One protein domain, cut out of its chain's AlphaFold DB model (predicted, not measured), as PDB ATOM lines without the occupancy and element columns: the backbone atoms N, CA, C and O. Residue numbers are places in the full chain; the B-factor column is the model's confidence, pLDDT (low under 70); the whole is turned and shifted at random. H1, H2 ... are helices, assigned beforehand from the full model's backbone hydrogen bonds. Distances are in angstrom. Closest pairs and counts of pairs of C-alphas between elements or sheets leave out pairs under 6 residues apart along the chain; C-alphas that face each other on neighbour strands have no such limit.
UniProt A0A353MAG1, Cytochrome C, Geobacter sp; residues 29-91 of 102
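AT A GLANCE: This is residues 29 to 91 of the 102 residues of the protein "Cytochrome C" of Geobacter sp (UniProt A0A353MAG1). There is little regular structure here: a small helical hairpin, H1 and H2 side by side, with the short H3 packing on H2 and long loops making up the rest. The printed part has 63 residues, 23 in helices H1, H2, H3 along the chain, with no named strand: all helix. It is compact, radius of gyration of the C-alphas 11.3 A, spanning 32 by 23 by 21 A.

IN THESE COORDINATES: Pass residues 29 to 40 and find C-alpha 41 at (242.979, 37.568, -60.335); H1 runs from there to residue 48, 10.4 A. H2 is residues 53 to 63, 17.0 A. H3, residues 81 to 84, ends at C-alpha 84, (237.282, 26.149, -73.230).

HOW THE PARTS SIT: In the hairpin H1 and H2 touch, closest C-alphas Val 43 and Ser 56, 6.0 A, at a shallow tilt of 6 degrees, opposite ways. H2 touches H3, closest C-alphas Glu 57 and Cys 81, 6.2 A. H1 and H3 are apart. Every O i to N i+4 pair is within hydrogen-bond range in H1, 3 of 7 in H2, where 8 of 8 O i to N i+3 pairs are; H3 is too short for an i+4 pair.

THE WHOLE: The farthest C-alphas, Glu 49 and Lys 73, are 32.7 A apart. The printed part has no cut; the link H2 to H3 is long. Confidence is under 70 at residues 29 to 30, 66 to 67, 78 and 89 to 91.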
ATOM      1  N   GLY A  29     232.724  23.855 -77.983       58.50
ATOM      2  CA  GLY A  29     233.105  24.087 -76.586       58.50
ATOM      3  C   GLY A  29     233.774  25.422 -76.317       58.50
ATOM      4  O   GLY A  29     234.973  25.470 -76.077       58.50
ATOM      5  N   LYS A  30     233.001  26.509 -76.308       66.81
ATOM      6  CA  LYS A  30     233.410  27.714 -75.578       66.81
ATOM      7  C   LYS A  30     232.692  27.694 -74.237       66.81
ATOM      8  O   LYS A  30     231.480  27.884 -74.171       66.81
ATOM      9  N   GLY A  31     233.443  27.380 -73.190       76.38
ATOM     10  CA  GLY A  31     232.992  27.546 -71.817       76.38
ATOM     11  C   GLY A  31     232.799  29.029 -71.508       76.38
ATOM     12  O   GLY A  31     233.253  29.908 -72.243       76.38
ATOM     13  N   LYS A  32     232.110  29.331 -70.406       87.56
ATOM     14  CA  LYS A  32     231.975  30.718 -69.946       87.56
ATOM     15  C   LYS A  32     233.362  31.301 -69.660       87.56
ATOM     16  O   LYS A  32     234.183  30.631 -69.041       87.56
ATOM     17  N   ASN A  33     233.602  32.545 -70.064       90.94
ATOM     18  CA  ASN A  33     234.863  33.216 -69.761       90.94
ATOM     19  C   ASN A  33     235.109  33.294 -68.249       90.94
ATOM     20  O   ASN A  33     234.168  33.422 -67.459       90.94
ATOM     21  N   ILE A  34     236.383  33.252 -67.874       91.25
ATOM     22  CA  ILE A  34     236.835  33.417 -66.496       91.25
ATOM     23  C   ILE A  34     236.541  34.864 -66.077       91.25
ATOM     24  O   ILE A  34     237.001  35.785 -66.758       91.25
ATOM     25  N   PRO A  35     235.788  35.101 -64.989       91.31
ATOM     26  CA  PRO A  35     235.499  36.449 -64.511       91.31
ATOM     27  C   PRO A  35     236.775  37.233 -64.199       91.31
ATOM     28  O   PRO A  35     237.749  36.663 -63.716       91.31
ATOM     29  N   LEU A  36     236.777  38.540 -64.453       91.00
ATOM     30  CA  LEU A  36     237.833  39.429 -63.973       91.00
ATOM     31  C   LEU A  36     237.414  39.993 -62.611       91.00
ATOM     32  O   LEU A  36     236.892  41.101 -62.522       91.00
ATOM     33  N   ASP A  37     237.596  39.189 -61.569       92.31
ATOM     34  CA  ASP A  37     237.332  39.566 -60.180       92.31
ATOM     35  C   ASP A  37     238.509  39.179 -59.274       92.31
ATOM     36  O   ASP A  37     239.443  38.488 -59.690       92.31
ATOM     37  N   ASP A  38     238.461  39.620 -58.017       94.06
ATOM     38  CA  ASP A  38     239.543  39.398 -57.055       94.06
ATOM     39  C   ASP A  38     239.812  37.913 -56.768       94.06
ATOM     40  O   ASP A  38     240.929  37.557 -56.402       94.06
ATOM     41  N   ARG A  39     238.829  37.023 -56.968       92.12
ATOM     42  CA  ARG A  39     239.007  35.579 -56.748       92.12
ATOM     43  C   ARG A  39     239.687  34.879 -57.914       92.12
ATOM     44  O   ARG A  39     240.331  33.854 -57.708       92.12
ATOM     45  N   HIS A  40     239.576  35.435 -59.114       94.00
ATOM     46  CA  HIS A  40     240.198  34.889 -60.320       94.00
ATOM     47  C   HIS A  40     241.498  35.604 -60.699       94.00
ATOM     48  O   HIS A  40     242.236  35.123 -61.560       94.00
ATOM     49  N   ARG A  41     241.817  36.722 -60.039       93.25
ATOM     50  CA  ARG A  41     242.979  37.568 -60.335       93.25
ATOM     51  C   ARG A  41     244.307  36.813 -60.360       93.25
ATOM     52  O   ARG A  41     245.096  37.028 -61.272       93.25
ATOM     53  N   THR A  42     244.505  35.850 -59.462       93.81
ATOM     54  CA  THR A  42     245.720  35.019 -59.415       93.81
ATOM     55  C   THR A  42     245.988  34.274 -60.729       93.81
ATOM     56  O   THR A  42     247.139  34.130 -61.130       93.81
ATOM     57  N   VAL A  43     244.942  33.828 -61.437       93.62
ATOM     58  CA  VAL A  43     245.086  33.177 -62.754       93.62
ATOM     59  C   VAL A  43     245.473  34.195 -63.828       93.62
ATOM     60  O   VAL A  43     246.313  33.902 -64.677       93.62
ATOM     61  N   TYR A  44     244.897  35.400 -63.785       92.88
ATOM     62  CA  TYR A  44     245.266  36.482 -64.704       92.88
ATOM     63  C   TYR A  44     246.727  36.897 -64.527       92.88
ATOM     64  O   TYR A  44     247.437  37.056 -65.520       92.88
ATOM     65  N   ASP A  45     247.178  37.033 -63.281       93.69
ATOM     66  CA  ASP A  45     248.555  37.399 -62.963       93.69
ATOM     67  C   ASP A  45     249.528  36.290 -63.386       93.69
ATOM     68  O   ASP A  45     250.495  36.577 -64.081       93.69
ATOM     69  N   ALA A  46     249.216  35.016 -63.116       92.44
ATOM     70  CA  ALA A  46     250.014  33.874 -63.575       92.44
ATOM     71  C   ALA A  46     250.212  33.859 -65.102       92.44
ATOM     72  O   ALA A  46     251.326  33.673 -65.595       92.44
ATOM     73  N   ILE A  47     249.143  34.101 -65.864       91.25
ATOM     74  CA  ILE A  47     249.215  34.158 -67.329       91.25
ATOM     75  C   ILE A  47     250.011  35.388 -67.785       91.25
ATOM     76  O   ILE A  47     250.821  35.291 -68.707       91.25
ATOM     77  N   LYS A  48     249.826  36.540 -67.130       90.69
ATOM     78  CA  LYS A  48     250.558  37.781 -67.430       90.69
ATOM     79  C   LYS A  48     252.055  37.671 -67.119       90.69
ATOM     80  O   LYS A  48     252.866  38.244 -67.841       90.69
ATOM     81  N   GLU A  49     252.415  36.922 -66.082       92.81
ATOM     82  CA  GLU A  49     253.792  36.575 -65.705       92.81
ATOM     83  C   GLU A  49     254.447  35.593 -66.691       92.81
ATOM     84  O   GLU A  49     255.649  35.344 -66.609       92.81
ATOM     85  N   GLY A  50     253.684  35.047 -67.642       91.62
ATOM     86  CA  GLY A  50     254.190  34.126 -68.654       91.62
ATOM     87  C   GLY A  50     254.284  32.678 -68.181       91.62
ATOM     88  O   GLY A  50     255.010  31.898 -68.800       91.62
ATOM     89  N   ARG A  51     253.562  32.297 -67.115       91.19
ATOM     90  CA  ARG A  51     253.446  30.884 -66.728       91.19
ATOM     91  C   ARG A  51     252.804  30.088 -67.848       91.19
ATOM     92  O   ARG A  51     251.981  30.597 -68.617       91.19
ATOM     93  N   SER A  52     253.166  28.814 -67.931       91.06
ATOM     94  CA  SER A  52     252.514  27.939 -68.886       91.06
ATOM     95  C   SER A  52     251.033  27.807 -68.542       91.06
ATOM     96  O   SER A  52     250.578  27.975 -67.403       91.06
ATOM     97  N   ARG A  53     250.258  27.480 -69.567       88.56
ATOM     98  CA  ARG A  53     248.838  27.219 -69.415       88.56
ATOM     99  C   ARG A  53     248.568  26.101 -68.399       88.56
ATOM    100  O   ARG A  53     247.729  26.292 -67.527       88.56
ATOM    101  N   ALA A  54     249.315  25.001 -68.489       88.38
ATOM    102  CA  ALA A  54     249.171  23.858 -67.593       88.38
ATOM    103  C   ALA A  54     249.428  24.253 -66.129       88.38
ATOM    104  O   ALA A  54     248.648  23.907 -65.249       88.38
ATOM    105  N   GLU A  55     250.466  25.051 -65.865       90.88
ATOM    106  CA  GLU A  55     250.743  25.568 -64.516       90.88
ATOM    107  C   GLU A  55     249.635  26.502 -64.015       90.88
ATOM    108  O   GLU A  55     249.284  26.478 -62.836       90.88
ATOM    109  N   SER A  56     249.064  27.316 -64.905       91.31
ATOM    110  CA  SER A  56     247.967  28.228 -64.567       91.31
ATOM    111  C   SER A  56     246.664  27.471 -64.270       91.31
ATOM    112  O   SER A  56     245.903  27.877 -63.394       91.31
ATOM    113  N   GLU A  57     246.415  26.346 -64.948       91.00
ATOM    114  CA  GLU A  57     245.239  25.489 -64.741       91.00
ATOM    115  C   GLU A  57     245.237  24.799 -63.368       91.00
ATOM    116  O   GLU A  57     244.163  24.565 -62.808       91.00
ATOM    117  N   LEU A  58     246.408  24.570 -62.757       90.12
ATOM    118  CA  LEU A  58     246.501  24.029 -61.393       90.12
ATOM    119  C   LEU A  58     245.833  24.941 -60.355       90.12
ATOM    120  O   LEU A  58     245.273  24.455 -59.372       90.12
ATOM    121  N   ILE A  59     245.840  26.259 -60.584       91.50
ATOM    122  CA  ILE A  59     245.177  27.236 -59.709       91.50
ATOM    123  C   ILE A  59     243.665  26.982 -59.701       91.50
ATOM    124  O   ILE A  59     243.036  27.037 -58.644       91.50
ATOM    125  N   CYS A  60     243.082  26.626 -60.851       91.44
ATOM    126  CA  CYS A  60     241.659  26.322 -60.980       91.44
ATOM    127  C   CYS A  60     241.265  25.146 -60.082       91.44
ATOM    128  O   CYS A  60     240.278  25.238 -59.353       91.44
ATOM    129  N   ALA A  61     242.059  24.070 -60.082       87.88
ATOM    130  CA  ALA A  61     241.779  22.844 -59.333       87.88
ATOM    131  C   ALA A  61     241.786  23.034 -57.803       87.88
ATOM    132  O   ALA A  61     241.191  22.227 -57.086       87.88
ATOM    133  N   THR A  62     242.392  24.114 -57.292       89.38
ATOM    134  CA  THR A  62     242.375  24.436 -55.851       89.38
ATOM    135  C   THR A  62     240.965  24.742 -55.336       89.38
ATOM    136  O   THR A  62     240.637  24.443 -54.188       89.38
ATOM    137  N   CYS A  63     240.106  25.293 -56.199       89.94
ATOM    138  CA  CYS A  63     238.739  25.685 -55.864       89.94
ATOM    139  C   CYS A  63     237.697  24.922 -56.693       89.94
ATOM    140  O   CYS A  63     236.688  24.495 -56.148       89.94
ATOM    141  N   HIS A  64     237.928  24.692 -57.985       89.81
ATOM    142  CA  HIS A  64     237.027  23.948 -58.866       89.81
ATOM    143  C   HIS A  64     237.334  22.450 -58.840       89.81
ATOM    144  O   HIS A  64     237.976  21.894 -59.730       89.81
ATOM    145  N   SER A  65     236.864  21.792 -57.785       80.50
ATOM    146  CA  SER A  65     237.051  20.364 -57.537       80.50
ATOM    147  C   SER A  65     235.740  19.712 -57.095       80.50
ATOM    148  O   SER A  65     234.762  20.393 -56.803       80.50
ATOM    149  N   LYS A  66     235.711  18.378 -56.972       67.38
ATOM    150  CA  LYS A  66     234.528  17.664 -56.452       67.38
ATOM    151  C   LYS A  66     234.140  18.074 -55.019       67.38
ATOM    152  O   LYS A  66     233.005  17.822 -54.633       67.38
ATOM    153  N   SER A  67     235.060  18.667 -54.255       65.25
ATOM    154  CA  SER A  67     234.915  18.874 -52.808       65.25
ATOM    155  C   SER A  67     234.675  20.333 -52.407       65.25
ATOM    156  O   SER A  67     234.095  20.572 -51.355       65.25
ATOM    157  N   SER A  68     235.127  21.302 -53.212       81.81
ATOM    158  CA  SER A  68     235.029  22.741 -52.912       81.81
ATOM    159  C   SER A  68     233.991  23.441 -53.793       81.81
ATOM    160  O   SER A  68     232.945  23.849 -53.296       81.81
ATOM    161  N   ILE A  69     234.236  23.543 -55.101       88.00
ATOM    162  CA  ILE A  69     233.283  24.073 -56.088       88.00
ATOM    163  C   ILE A  69     233.109  23.033 -57.204       88.00
ATOM    164  O   ILE A  69     233.924  22.988 -58.133       88.00
ATOM    165  N   PRO A  70     232.071  22.182 -57.130       87.19
ATOM    166  CA  PRO A  70     231.892  21.096 -58.080       87.19
ATOM    167  C   PRO A  70     231.604  21.618 -59.486       87.19
ATOM    168  O   PRO A  70     230.811  22.538 -59.691       87.19
ATOM    169  N   LEU A  71     232.242  20.981 -60.464       86.94
ATOM    170  CA  LEU A  71     231.935  21.172 -61.875       86.94
ATOM    171  C   LEU A  71     230.615  20.453 -62.228       86.94
ATOM    172  O   LEU A  71     230.270  19.462 -61.573       86.94
ATOM    173  N   PRO A  72     229.881  20.914 -63.259       85.75
ATOM    174  CA  PRO A  72     228.698  20.219 -63.769       85.75
ATOM    175  C   PRO A  72     228.982  18.752 -64.123       85.75
ATOM    176  O   PRO A  72     230.106  18.401 -64.479       85.75
ATOM    177  N   LYS A  73     227.956  17.892 -64.070       83.56
ATOM    178  CA  LYS A  73     228.102  16.447 -64.329       83.56
ATOM    179  C   LYS A  73     228.586  16.151 -65.749       83.56
ATOM    180  O   LYS A  73     229.356  15.220 -65.951       83.56
ATOM    181  N   GLU A  74     228.162  16.967 -66.705       83.75
ATOM    182  CA  GLU A  74     228.490  16.863 -68.126       83.75
ATOM    183  C   GLU A  74     229.760  17.650 -68.496       83.75
ATOM    184  O   GLU A  74     230.077  17.796 -69.677       83.75
ATOM    185  N   HIS A  75     230.491  18.183 -67.509       82.81
ATOM    186  CA  HIS A  75     231.730  18.904 -67.766       82.81
ATOM    187  C   HIS A  75     232.820  17.935 -68.272       82.81
ATOM    188  O   HIS A  75     232.999  16.863 -67.685       82.81
ATOM    189  N   PRO A  76     233.572  18.303 -69.331       80.12
ATOM    190  CA  PRO A  76     234.703  17.516 -69.820       80.12
ATOM    191  C   PRO A  76     235.792  17.338 -68.741       80.12
ATOM    192  O   PRO A  76     235.706  17.935 -67.663       80.12
ATOM    193  N   PRO A  77     236.816  16.502 -68.977       75.44
ATOM    194  CA  PRO A  77     237.857  16.256 -67.990       75.44
ATOM    195  C   PRO A  77     238.446  17.544 -67.394       75.44
ATOM    196  O   PRO A  77     238.714  18.533 -68.073       75.44
ATOM    197  N   LYS A  78     238.621  17.501 -66.077       65.06
ATOM    198  CA  LYS A  78     239.483  18.396 -65.297       65.06
ATOM    199  C   LYS A  78     240.914  18.281 -65.841       65.06
ATOM    200  O   LYS A  78     241.262  17.211 -66.317       65.06
ATOM    201  N   GLU A  79     241.687  19.362 -65.779       70.25
ATOM    202  CA  GLU A  79     243.046  19.559 -66.343       70.25
ATOM    203  C   GLU A  79     243.142  20.336 -67.676       70.25
ATOM    204  O   GLU A  79     244.246  20.613 -68.128       70.25
ATOM    205  N   GLU A  80     242.032  20.772 -68.285       84.38
ATOM    206  CA  GLU A  80     242.061  21.523 -69.561       84.38
ATOM    207  C   GLU A  80     241.189  22.796 -69.556       84.38
ATOM    208  O   GLU A  80     240.610  23.198 -70.570       84.38
ATOM    209  N   CYS A  81     241.083  23.457 -68.399       88.81
ATOM    210  CA  CYS A  81     240.181  24.590 -68.181       88.81
ATOM    211  C   CYS A  81     240.325  25.696 -69.245       88.81
ATOM    212  O   CYS A  81     239.323  26.163 -69.785       88.81
ATOM    213  N   LEU A  82     241.555  26.078 -69.598       89.38
ATOM    214  CA  LEU A  82     241.858  27.201 -70.491       89.38
ATOM    215  C   LEU A  82     241.747  26.851 -71.993       89.38
ATOM    216  O   LEU A  82     242.028  27.702 -72.834       89.38
ATOM    217  N   ILE A  83     241.341  25.622 -72.368       86.38
ATOM    218  CA  ILE A  83     240.972  25.271 -73.765       86.38
ATOM    219  C   ILE A  83     239.606  25.915 -74.032       86.38
ATOM    220  O   ILE A  83     239.412  26.553 -75.064       86.38
ATOM    221  N   CYS A  84     238.678  25.750 -73.084       86.00
ATOM    222  CA  CYS A  84     237.282  26.149 -73.230       86.00
ATOM    223  C   CYS A  84     236.971  27.484 -72.539       86.00
ATOM    224  O   CYS A  84     236.138  28.236 -73.040       86.00
ATOM    225  N   HIS A  85     237.596  27.777 -71.394       88.62
ATOM    226  CA  HIS A  85     237.331  28.967 -70.579       88.62
ATOM    227  C   HIS A  85     238.399  30.038 -70.820       88.62
ATOM    228  O   HIS A  85     239.492  29.983 -70.260       88.62
ATOM    229  N   LEU A  86     238.085  31.022 -71.661       86.88
ATOM    230  CA  LEU A  86     239.003  32.114 -71.988       86.88
ATOM    231  C   LEU A  86     238.986  33.201 -70.904       86.88
ATOM    232  O   LEU A  86     238.002  33.366 -70.182       86.88
ATOM    233  N   LEU A  87     240.060  33.984 -70.812       88.44
ATOM    234  CA  LEU A  87     240.055  35.201 -70.000       88.44
ATOM    235  C   LEU A  87     239.094  36.228 -70.609       88.44
ATOM    236  O   LEU A  87     239.012  36.351 -71.830       88.44
ATOM    237  N   ALA A  88     238.411  37.006 -69.767       81.31
ATOM    238  CA  ALA A  88     237.388  37.967 -70.187       81.31
ATOM    239  C   ALA A  88     237.882  38.983 -71.235       81.31
ATOM    240  O   ALA A  88     237.101  39.388 -72.093       81.31
ATOM    241  N   ASN A  89     239.174  39.332 -71.201       65.44
ATOM    242  CA  ASN A  89     239.797  40.305 -72.103       65.44
ATOM    243  C   ASN A  89     240.917  39.718 -72.985       65.44
ATOM    244  O   ASN A  89     241.674  40.483 -73.584       65.44
ATOM    245  N   ALA A  90     241.072  38.392 -73.071       56.12
ATOM    246  CA  ALA A  90     242.105  37.822 -73.937       56.12
ATOM    247  C   ALA A  90     241.610  37.705 -75.390       56.12
ATOM    248  O   ALA A  90     240.597  37.038 -75.631       56.12
ATOM    249  N   PRO A  91     242.326  38.265 -76.386       47.38
ATOM    250  CA  PRO A  91     242.222  37.748 -77.743       47.38
ATOM    251  C   PRO A  91     242.680  36.275 -77.757       47.38
ATOM    252  O   PRO A  91     243.501  35.867 -76.938       47.38
TER     253      PRO A  91